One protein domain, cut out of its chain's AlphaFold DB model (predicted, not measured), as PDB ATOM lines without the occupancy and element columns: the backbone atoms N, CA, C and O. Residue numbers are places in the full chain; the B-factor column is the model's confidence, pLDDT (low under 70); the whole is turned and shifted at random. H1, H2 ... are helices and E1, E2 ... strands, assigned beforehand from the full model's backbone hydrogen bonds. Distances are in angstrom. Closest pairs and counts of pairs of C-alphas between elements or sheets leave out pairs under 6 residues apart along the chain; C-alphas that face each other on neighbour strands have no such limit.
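Overview. This is residues 2 to 81 of the 84 residues of an uncharacterized protein of Nitrosospira sp. Nsp37 (UniProt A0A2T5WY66). A small three-stranded sheet, E1 E2 E3, has H3 slantwise over one face, while H1 crosses H3 away from the sheet and H2 only grazes the sheet. The printed part has 80 residues, in the order H1 H2 E1 E2 E3 H3; the sheet's order is E1 - E2 - E3, all antiparallel, a meander in which each strand is the antiparallel neighbour of the one before. The class is mixed, helices and strands, in two layers, H3 and the sheet; the whole is compact, with a radius of gyration of the C-alphas of 12.5 A and spans of 36 by 31 by 22 A.

Along the chain. Find C-alpha 3 at (289.216, 243.599, 392.146); from there H1, residues 3 to 15, runs 18.6 A. Next come H2, residues 25 to 34, 14.3 A, then E1, residues 38 to 42, 13.2 A, E2, residues 51 to 55, 12.9 A, and E3, residues 62 to 64, 7.1 A. H3, residues 67 to 81, runs 21.1 A to C-alpha 81 at (285.168, 255.515, 389.690).

Arrangement. Look first at the hairpin E1 and E2, where N 40 and O 53 are 2.9 A apart, within hydrogen-bond range. In the hairpin E2 and E3, N 52 and O 64 are 2.8 A apart, also within range. H3 is on the sheet at a height of 5.6 A, over E3, only just slantwise to it at 31 degrees on the local plane; their closest C-alphas, Gly 64 and Ala 70, are 4.1 A apart. H1 touches H3 at a steep tilt of 58 degrees, closest at the C-alphas of Leu 7 and Glu 75, 5.3 A. H1 and H2, a helical hairpin, only just touch, with 3 pairs of C-alphas within 8 A, through residues 3 to 6 of H1 alone; the closest C-alphas, Ala 6 and Leu 32, are 7.2 A apart. H2 only grazes the sheet with residues 29 to 33. In H1, H2 and H3 every O i to N i+4 pair is within hydrogen-bond range.

Size, cuts and confidence. The farthest C-alphas, Ser 2 and Arg 46, are 37.7 A apart. The printed part has no cut, and no link is long. Residues 15 to 20 stand free. The model's pLDDT is under 70 at residues 2 to 25 and 35.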
ATOM      1  N   SER A   2     291.089 241.119 388.279       64.19
ATOM      2  CA  SER A   2     291.086 242.408 388.993       64.19
ATOM      3  C   SER A   2     290.079 242.429 390.153       64.19
ATOM      4  O   SER A   2     289.159 241.614 390.199       64.19
ATOM      5  N   ALA A   3     290.202 243.391 391.076       60.84
ATOM      6  CA  ALA A   3     289.216 243.599 392.146       60.84
ATOM      7  C   ALA A   3     287.783 243.790 391.599       60.84
ATOM      8  O   ALA A   3     286.818 243.388 392.243       60.84
ATOM      9  N   LEU A   4     287.638 244.323 390.380       62.41
ATOM     10  CA  LEU A   4     286.358 244.421 389.678       62.41
ATOM     11  C   LEU A   4     285.789 243.050 389.313       62.41
ATOM     12  O   LEU A   4     284.603 242.815 389.520       62.41
ATOM     13  N   GLU A   5     286.610 242.135 388.797       63.88
ATOM     14  CA  GLU A   5     286.163 240.765 388.523       63.88
ATOM     15  C   GLU A   5     285.702 240.089 389.812       63.88
ATOM     16  O   GLU A   5     284.712 239.360 389.792       63.88
ATOM     17  N   ALA A   6     286.332 240.414 390.946       63.50
ATOM     18  CA  ALA A   6     285.915 239.878 392.228       63.50
ATOM     19  C   ALA A   6     284.535 240.391 392.682       63.50
ATOM     20  O   ALA A   6     283.678 239.622 393.135       63.50
ATOM     21  N   LEU A   7     284.301 241.693 392.521       68.00
ATOM     22  CA  LEU A   7     283.049 242.358 392.883       68.00
ATOM     23  C   LEU A   7     281.905 241.984 391.922       68.00
ATOM     24  O   LEU A   7     280.819 241.616 392.374       68.00
ATOM     25  N   ASN A   8     282.162 241.980 390.611       65.12
ATOM     26  CA  ASN A   8     281.203 241.572 389.581       65.12
ATOM     27  C   ASN A   8     280.821 240.096 389.710       65.12
ATOM     28  O   ASN A   8     279.661 239.739 389.504       65.12
ATOM     29  N   TRP A   9     281.767 239.227 390.069       64.12
ATOM     30  CA  TRP A   9     281.477 237.816 390.292       64.12
ATOM     31  C   TRP A   9     280.552 237.607 391.496       64.12
ATOM     32  O   TRP A   9     279.587 236.847 391.402       64.12
ATOM     33  N   HIS A  10     280.772 238.345 392.591       63.41
ATOM     34  CA  HIS A  10     279.846 238.344 393.723       63.41
ATOM     35  C   HIS A  10     278.450 238.846 393.319       63.41
ATOM     36  O   HIS A  10     277.455 238.189 393.611       63.41
ATOM     37  N   SER A  11     278.370 239.963 392.594       60.66
ATOM     38  CA  SER A  11     277.108 240.557 392.127       60.66
ATOM     39  C   SER A  11     276.306 239.624 391.215       60.66
ATOM     40  O   SER A  11     275.124 239.357 391.442       60.66
ATOM     41  N   ALA A  12     276.981 239.019 390.233       58.50
ATOM     42  CA  ALA A  12     276.377 238.094 389.282       58.50
ATOM     43  C   ALA A  12     275.823 236.822 389.949       58.50
ATOM     44  O   ALA A  12     274.843 236.256 389.460       58.50
ATOM     45  N   LEU A  13     276.422 236.368 391.057       56.44
ATOM     46  CA  LEU A  13     275.909 235.249 391.856       56.44
ATOM     47  C   LEU A  13     274.650 235.618 392.647       56.44
ATOM     48  O   LEU A  13     273.776 234.772 392.834       56.44
ATOM     49  N   VAL A  14     274.554 236.868 393.091       56.31
ATOM     50  CA  VAL A  14     273.459 237.371 393.925       56.31
ATOM     51  C   VAL A  14     272.222 237.703 393.091       56.31
ATOM     52  O   VAL A  14     271.107 237.384 393.497       56.31
ATOM     53  N   GLU A  15     272.394 238.299 391.909       54.31
ATOM     54  CA  GLU A  15     271.269 238.720 391.062       54.31
ATOM     55  C   GLU A  15     270.608 237.569 390.281       54.31
ATOM     56  O   GLU A  15     269.435 237.667 389.915       54.31
ATOM     57  N   ARG A  16     271.326 236.471 389.988       47.16
ATOM     58  CA  ARG A  16     270.877 235.497 388.971       47.16
ATOM     59  C   ARG A  16     270.069 234.283 389.441       47.16
ATOM     60  O   ARG A  16     269.629 233.555 388.551       47.16
ATOM     61  N   ARG A  17     269.810 234.010 390.733       38.03
ATOM     62  CA  ARG A  17     268.978 232.837 391.123       38.03
ATOM     63  C   ARG A  17     268.204 232.943 392.450       38.03
ATOM     64  O   ARG A  17     268.682 233.573 393.387       38.03
ATOM     65  N   PRO A  18     267.046 232.247 392.561       42.16
ATOM     66  CA  PRO A  18     266.421 231.938 393.840       42.16
ATOM     67  C   PRO A  18     267.240 230.842 394.542       42.16
ATOM     68  O   PRO A  18     267.544 229.815 393.937       42.16
ATOM     69  N   ALA A  19     267.543 231.069 395.821       36.44
ATOM     70  CA  ALA A  19     268.441 230.305 396.695       36.44
ATOM     71  C   ALA A  19     269.943 230.505 396.388       36.44
ATOM     72  O   ALA A  19     270.377 230.280 395.255       36.44
ATOM     73  N   PRO A  20     270.751 230.935 397.378       46.78
ATOM     74  CA  PRO A  20     272.142 231.264 397.131       46.78
ATOM     75  C   PRO A  20     272.898 229.975 396.802       46.78
ATOM     76  O   PRO A  20     272.728 228.956 397.471       46.78
ATOM     77  N   LEU A  21     273.822 230.034 395.844       47.31
ATOM     78  CA  LEU A  21     275.088 229.349 396.083       47.31
ATOM     79  C   LEU A  21     275.628 230.001 397.356       47.31
ATOM     80  O   LEU A  21     276.132 231.120 397.300       47.31
ATOM     81  N   GLU A  22     275.363 229.379 398.508       54.41
ATOM     82  CA  GLU A  22     275.773 229.872 399.820       54.41
ATOM     83  C   GLU A  22     277.290 229.803 399.887       54.41
ATOM     84  O   GLU A  22     277.879 228.878 400.441       54.41
ATOM     85  N   MET A  23     277.940 230.786 399.272       56.72
ATOM     86  CA  MET A  23     279.327 231.032 399.550       56.72
ATOM     87  C   MET A  23     279.433 231.434 400.999       56.72
ATOM     88  O   MET A  23     278.832 232.420 401.438       56.72
ATOM     89  N   THR A  24     280.204 230.661 401.743       68.56
ATOM     90  CA  THR A  24     280.435 230.984 403.136       68.56
ATOM     91  C   THR A  24     281.250 232.276 403.215       68.56
ATOM     92  O   THR A  24     281.951 232.667 402.272       68.56
ATOM     93  N   ALA A  25     281.167 232.976 404.346       67.62
ATOM     94  CA  ALA A  25     281.941 234.198 404.551       67.62
ATOM     95  C   ALA A  25     283.453 233.960 404.353       67.62
ATOM     96  O   ALA A  25     284.169 234.870 403.944       67.62
ATOM     97  N   GLU A  26     283.925 232.735 404.597       73.56
ATOM     98  CA  GLU A  26     285.299 232.295 404.367       73.56
ATOM     99  C   GLU A  26     285.663 232.248 402.883       73.56
ATOM    100  O   GLU A  26     286.755 232.682 402.532       73.56
ATOM    101  N   GLN A  27     284.775 231.766 402.010       72.94
ATOM    102  CA  GLN A  27     285.058 231.708 400.573       72.94
ATOM    103  C   GLN A  27     285.112 233.110 399.964       72.94
ATOM    104  O   GLN A  27     285.997 233.402 399.165       72.94
ATOM    105  N   ILE A  28     284.215 234.002 400.396       71.69
ATOM    106  CA  ILE A  28     284.260 235.414 399.995       71.69
ATOM    107  C   ILE A  28     285.548 236.060 400.518       71.69
ATOM    108  O   ILE A  28     286.209 236.778 399.780       71.69
ATOM    109  N   ARG A  29     285.945 235.788 401.768       72.62
ATOM    110  CA  ARG A  29     287.192 236.326 402.331       72.62
ATOM    111  C   ARG A  29     288.427 235.825 401.585       72.62
ATOM    112  O   ARG A  29     289.256 236.646 401.237       72.62
ATOM    113  N   SER A  30     288.523 234.521 401.315       75.25
ATOM    114  CA  SER A  30     289.645 233.933 400.564       75.25
ATOM    115  C   SER A  30     289.822 234.624 399.218       75.25
ATOM    116  O   SER A  30     290.929 234.962 398.825       75.25
ATOM    117  N   PHE A  31     288.709 234.895 398.548       71.94
ATOM    118  CA  PHE A  31     288.710 235.553 397.255       71.94
ATOM    119  C   PHE A  31     289.054 237.050 397.343       71.94
ATOM    120  O   PHE A  31     289.778 237.569 396.504       71.94
ATOM    121  N   LEU A  32     288.595 237.753 398.382       76.62
ATOM    122  CA  LEU A  32     289.000 239.140 398.641       76.62
ATOM    123  C   LEU A  32     290.497 239.247 398.993       76.62
ATOM    124  O   LEU A  32     291.162 240.161 398.508       76.62
ATOM    125  N   ASP A  33     291.032 238.293 399.761       77.62
ATOM    126  CA  ASP A  33     292.455 238.214 400.118       77.62
ATOM    127  C   ASP A  33     293.336 237.966 398.877       77.62
ATOM    128  O   ASP A  33     294.371 238.613 398.717       77.62
ATOM    129  N   GLU A  34     292.910 237.088 397.959       75.00
ATOM    130  CA  GLU A  34     293.583 236.834 396.667       75.00
ATOM    131  C   GLU A  34     293.689 238.085 395.778       75.00
ATOM    132  O   GLU A  34     294.551 238.154 394.900       75.00
ATOM    133  N   HIS A  35     292.829 239.077 396.014       68.12
ATOM    134  CA  HIS A  35     292.744 240.319 395.251       68.12
ATOM    135  C   HIS A  35     293.182 241.555 396.044       68.12
ATOM    136  O   HIS A  35     292.818 242.674 395.683       68.12
ATOM    137  N   GLU A  36     293.952 241.358 397.120       78.12
ATOM    138  CA  GLU A  36     294.500 242.428 397.967       78.12
ATOM    139  C   GLU A  36     293.418 243.374 398.529       78.12
ATOM    140  O   GLU A  36     293.671 244.537 398.857       78.12
ATOM    141  N   VAL A  37     292.182 242.882 398.674       80.56
ATOM    142  CA  VAL A  37     291.100 243.609 399.336       80.56
ATOM    143  C   VAL A  37     291.142 243.280 400.822       80.56
ATOM    144  O   VAL A  37     290.703 242.222 401.268       80.56
ATOM    145  N   GLY A  38     291.627 244.227 401.617       83.31
ATOM    146  CA  GLY A  38     291.632 244.122 403.068       83.31
ATOM    147  C   GLY A  38     290.212 244.077 403.634       83.31
ATOM    148  O   GLY A  38     289.394 244.966 403.389       83.31
ATOM    149  N   VAL A  39     289.926 243.056 404.441       83.75
ATOM    150  CA  VAL A  39     288.644 242.892 405.136       83.75
ATOM    151  C   VAL A  39     288.864 243.013 406.637       83.75
ATOM    152  O   VAL A  39     289.566 242.203 407.239       83.75
ATOM    153  N   SER A  40     288.210 243.981 407.280       85.81
ATOM    154  CA  SER A  40     288.213 244.096 408.742       85.81
ATOM    155  C   SER A  40     286.808 244.002 409.328       85.81
ATOM    156  O   SER A  40     285.820 244.488 408.770       85.81
ATOM    157  N   TRP A  41     286.723 243.350 410.486       83.62
ATOM    158  CA  TRP A  41     285.474 243.076 411.183       83.62
ATOM    159  C   TRP A  41     285.461 243.807 412.513       83.62
ATOM    160  O   TRP A  41     286.252 243.513 413.405       83.62
ATOM    161  N   THR A  42     284.529 244.740 412.661       83.44
ATOM    162  CA  THR A  42     284.242 245.356 413.953       83.44
ATOM    163  C   THR A  42     283.117 244.565 414.619       83.44
ATOM    164  O   THR A  42     282.008 244.512 414.067       83.44
ATOM    165  N   PRO A  43     283.372 243.914 415.769       77.44
ATOM    166  CA  PRO A  43     282.336 243.190 416.490       77.44
ATOM    167  C   PRO A  43     281.249 244.154 416.971       77.44
ATOM    168  O   PRO A  43     281.515 245.318 417.275       77.44
ATOM    169  N   ALA A  44     280.015 243.657 417.050       78.44
ATOM    170  CA  ALA A  44     278.936 244.422 417.657       78.44
ATOM    171  C   ALA A  44     279.219 244.618 419.152       78.44
ATOM    172  O   ALA A  44     279.626 243.687 419.847       78.44
ATOM    173  N   SER A  45     278.966 245.822 419.651       79.44
ATOM    174  CA  SER A  45     278.957 246.134 421.077       79.44
ATOM    175  C   SER A  45     277.573 246.646 421.479       79.44
ATOM    176  O   SER A  45     276.717 246.887 420.629       79.44
ATOM    177  N   ARG A  46     277.340 246.896 422.774       77.81
ATOM    178  CA  ARG A  46     276.101 247.563 423.229       77.81
ATOM    179  C   ARG A  46     275.887 248.947 422.595       77.81
ATOM    180  O   ARG A  46     274.781 249.464 422.659       77.81
ATOM    181  N   GLN A  47     276.934 249.541 422.024       77.12
ATOM    182  CA  GLN A  47     276.924 250.885 421.448       77.12
ATOM    183  C   GLN A  47     277.096 250.888 419.922       77.12
ATOM    184  O   GLN A  47     276.901 251.923 419.294       77.12
ATOM    185  N   THR A  48     277.458 249.755 419.312       75.25
ATOM    186  CA  THR A  48     277.784 249.676 417.883       75.25
ATOM    187  C   THR A  48     277.238 248.402 417.255       75.25
ATOM    188  O   THR A  48     277.412 247.305 417.779       75.25
ATOM    189  N   LEU A  49     276.611 248.535 416.087       78.62
ATOM    190  CA  LEU A  49     276.275 247.383 415.252       78.62
ATOM    191  C   LEU A  49     277.556 246.734 414.712       78.62
ATOM    192  O   LEU A  49     278.601 247.381 414.624       78.62
ATOM    193  N   ARG A  50     277.475 245.453 414.331       82.12
ATOM    194  CA  ARG A  50     278.559 244.782 413.603       82.12
ATOM    195  C   ARG A  50     278.812 245.544 412.304       82.12
ATOM    196  O   ARG A  50     277.865 245.840 411.579       82.12
ATOM    197  N   VAL A  51     280.077 245.829 412.013       87.00
ATOM    198  CA  VAL A  51     280.480 246.494 410.770       87.00
ATOM    199  C   VAL A  51     281.578 245.687 410.100       87.00
ATOM    200  O   VAL A  51     282.567 245.314 410.726       87.00
ATOM    201  N   VAL A  52     281.394 245.438 408.813       87.12
ATOM    202  CA  VAL A  52     282.407 244.921 407.899       87.12
ATOM    203  C   VAL A  52     282.953 246.099 407.125       87.12
ATOM    204  O   VAL A  52     282.175 246.860 406.550       87.12
ATOM    205  N   THR A  53     284.269 246.254 407.126       87.81
ATOM    206  CA  THR A  53     284.954 247.294 406.364       87.81
ATOM    207  C   THR A  53     285.823 246.633 405.306       87.81
ATOM    208  O   THR A  53     286.607 245.744 405.641       87.81
ATOM    209  N   LEU A  54     285.676 247.069 404.057       87.00
ATOM    210  CA  LEU A  54     286.519 246.669 402.935       87.00
ATOM    211  C   LEU A  54     287.434 247.830 402.560       87.00
ATOM    212  O   LEU A  54     286.972 248.963 402.412       87.00
ATOM    213  N   THR A  55     288.719 247.547 402.409       86.00
ATOM    214  CA  THR A  55     289.758 248.503 402.017       86.00
ATOM    215  C   THR A  55     290.526 247.940 400.833       86.00
ATOM    216  O   THR A  55     290.959 246.796 400.887       86.00
ATOM    217  N   SER A  56     290.723 248.731 399.788       83.56
ATOM    218  CA  SER A  56     291.539 248.365 398.633       83.56
ATOM    219  C   SER A  56     292.188 249.628 398.079       83.56
ATOM    220  O   SER A  56     291.650 250.720 398.260       83.56
ATOM    221  N   ASP A  57     293.302 249.485 397.373       81.56
ATOM    222  CA  ASP A  57     293.901 250.591 396.622       81.56
ATOM    223  C   ASP A  57     293.087 250.942 395.366       81.56
ATOM    224  O   ASP A  57     293.239 252.020 394.797       81.56
ATOM    225  N   SER A  58     292.193 250.044 394.934       74.50
ATOM    226  CA  SER A  58     291.383 250.213 393.723       74.50
ATOM    227  C   SER A  58     290.054 250.946 393.949       74.50
ATOM    228  O   SER A  58     289.440 251.396 392.988       74.50
ATOM    229  N   PHE A  59     289.578 251.063 395.193       77.44
ATOM    230  CA  PHE A  59     288.329 251.760 395.521       77.44
ATOM    231  C   PHE A  59     288.336 252.295 396.962       77.44
ATOM    232  O   PHE A  59     288.961 251.709 397.847       77.44
ATOM    233  N   PRO A  60     287.612 253.391 397.250       81.81
ATOM    234  CA  PRO A  60     287.547 253.973 398.581       81.81
ATOM    235  C   PRO A  60     286.933 252.996 399.580       81.81
ATOM    236  O   PRO A  60     286.027 252.232 399.258       81.81
ATOM    237  N   THR A  61     287.384 253.075 400.830       86.38
ATOM    238  CA  THR A  61     286.922 252.208 401.915       86.38
ATOM    239  C   THR A  61     285.396 252.143 402.009       86.38
ATOM    240  O   THR A  61     284.732 253.165 402.202       86.38
ATOM    241  N   THR A  62     284.833 250.934 401.958       86.56
ATOM    242  CA  THR A  62     283.385 250.714 402.071       86.56
ATOM    243  C   THR A  62     283.022 249.973 403.349       86.56
ATOM    244  O   THR A  62     283.835 249.272 403.950       86.56
ATOM    245  N   LYS A  63     281.784 250.178 403.815       87.50
ATOM    246  CA  LYS A  63     281.279 249.611 405.072       87.50
ATOM    247  C   LYS A  63     279.897 249.001 404.888       87.50
ATOM    248  O   LYS A  63     279.039 249.626 404.259       87.50
ATOM    249  N   GLY A  64     279.653 247.845 405.498       83.56
ATOM    250  CA  GLY A  64     278.356 247.156 405.517       83.56
ATOM    251  C   GLY A  64     278.097 246.437 406.842       83.56
ATOM    252  O   GLY A  64     279.020 246.203 407.612       83.56
ATOM    253  N   ILE A  65     276.838 246.094 407.130       83.19
ATOM    254  CA  ILE A  65     276.476 245.330 408.344       83.19
ATOM    255  C   ILE A  65     276.794 243.836 408.149       83.19
ATOM    256  O   ILE A  65     277.109 243.113 409.096       83.19
ATOM    257  N   THR A  66     276.773 243.383 406.894       80.88
ATOM    258  CA  THR A  66     277.212 242.055 406.453       80.88
ATOM    259  C   THR A  66     278.323 242.184 405.413       80.88
ATOM    260  O   THR A  66     278.474 243.236 404.789       80.88
ATOM    261  N   LEU A  67     279.087 241.104 405.205       77.19
ATOM    262  CA  LEU A  67     280.129 241.056 404.171       77.19
ATOM    263  C   LEU A  67     279.537 241.346 402.795       77.19
ATOM    264  O   LEU A  67     280.030 242.210 402.086       77.19
ATOM    265  N   HIS A  68     278.402 240.724 402.500       75.81
ATOM    266  CA  HIS A  68     277.632 240.953 401.286       75.81
ATOM    267  C   HIS A  68     277.285 242.434 401.070       75.81
ATOM    268  O   HIS A  68     277.539 242.989 400.009       75.81
ATOM    269  N   GLN A  69     276.754 243.122 402.089       79.31
ATOM    270  CA  GLN A  69     276.457 244.553 401.969       79.31
ATOM    271  C   GLN A  69     277.708 245.396 401.711       79.31
ATOM    272  O   GLN A  69     277.636 246.381 400.979       79.31
ATOM    273  N   ALA A  70     278.832 245.048 402.337       82.38
ATOM    274  CA  ALA A  70     280.083 245.761 402.120       82.38
ATOM    275  C   ALA A  70     280.597 245.545 400.688       82.38
ATOM    276  O   ALA A  70     281.010 246.512 400.051       82.38
ATOM    277  N   VAL A  71     280.483 244.320 400.162       81.38
ATOM    278  CA  VAL A  71     280.876 243.960 398.793       81.38
ATOM    279  C   VAL A  71     280.011 244.679 397.756       81.38
ATOM    280  O   VAL A  71     280.565 245.356 396.899       81.38
ATOM    281  N   CYS A  72     278.677 244.659 397.875       78.50
ATOM    282  CA  CYS A  72     277.803 245.404 396.954       78.50
ATOM    283  C   CYS A  72     278.110 246.912 396.953       78.50
ATOM    284  O   CYS A  72     278.043 247.581 395.926       78.50
ATOM    285  N   ARG A  73     278.458 247.477 398.117       82.94
ATOM    286  CA  ARG A  73     278.855 248.890 398.216       82.94
ATOM    287  C   ARG A  73     280.220 249.153 397.588       82.94
ATOM    288  O   ARG A  73     280.386 250.203 396.978       82.94
ATOM    289  N   ALA A  74     281.181 248.243 397.756       81.06
ATOM    290  CA  ALA A  74     282.479 248.317 397.085       81.06
ATOM    291  C   ALA A  74     282.315 248.271 395.565       81.06
ATOM    292  O   ALA A  74     282.882 249.107 394.877       81.06
ATOM    293  N   GLU A  75     281.474 247.369 395.060       80.38
ATOM    294  CA  GLU A  75     281.148 247.258 393.637       80.38
ATOM    295  C   GLU A  75     280.552 248.555 393.086       80.38
ATOM    296  O   GLU A  75     281.045 249.087 392.096       80.38
ATOM    297  N   ALA A  76     279.535 249.104 393.756       77.38
ATOM    298  CA  ALA A  76     278.923 250.364 393.347       77.38
ATOM    299  C   ALA A  76     279.945 251.513 393.326       77.38
ATOM    300  O   ALA A  76     279.967 252.302 392.386       77.38
ATOM    301  N   LYS A  77     280.828 251.586 394.332       77.75
ATOM    302  CA  LYS A  77     281.885 252.606 394.390       77.75
ATOM    303  C   LYS A  77     282.960 252.428 393.336       77.75
ATOM    304  O   LYS A  77     283.485 253.425 392.856       77.75
ATOM    305  N   PHE A  78     283.274 251.194 392.982       73.56
ATOM    306  CA  PHE A  78     284.191 250.919 391.896       73.56
ATOM    307  C   PHE A  78     283.589 251.358 390.552       73.56
ATOM    308  O   PHE A  78     284.241 252.102 389.831       73.56
ATOM    309  N   LYS A  79     282.326 251.006 390.263       74.44
ATOM    310  CA  LYS A  79     281.609 251.434 389.042       74.44
ATOM    311  C   LYS A  79     281.545 252.961 388.903       74.44
ATOM    312  O   LYS A  79     281.840 253.495 387.841       74.44
ATOM    313  N   GLU A  80     281.280 253.673 390.003       76.81
ATOM    314  CA  GLU A  80     281.315 255.146 390.034       76.81
ATOM    315  C   GLU A  80     282.690 255.745 389.664       76.81
ATOM    316  O   GLU A  80     282.744 256.866 389.163       76.81
ATOM    317  N   ILE A  81     283.795 255.042 389.942       72.31
ATOM    318  CA  ILE A  81     285.168 255.515 389.690       72.31
ATOM    319  C   ILE A  81     285.650 255.117 388.296       72.31
ATOM    320  O   ILE A  81     286.312 255.916 387.637       72.31
TER     321      ILE A  81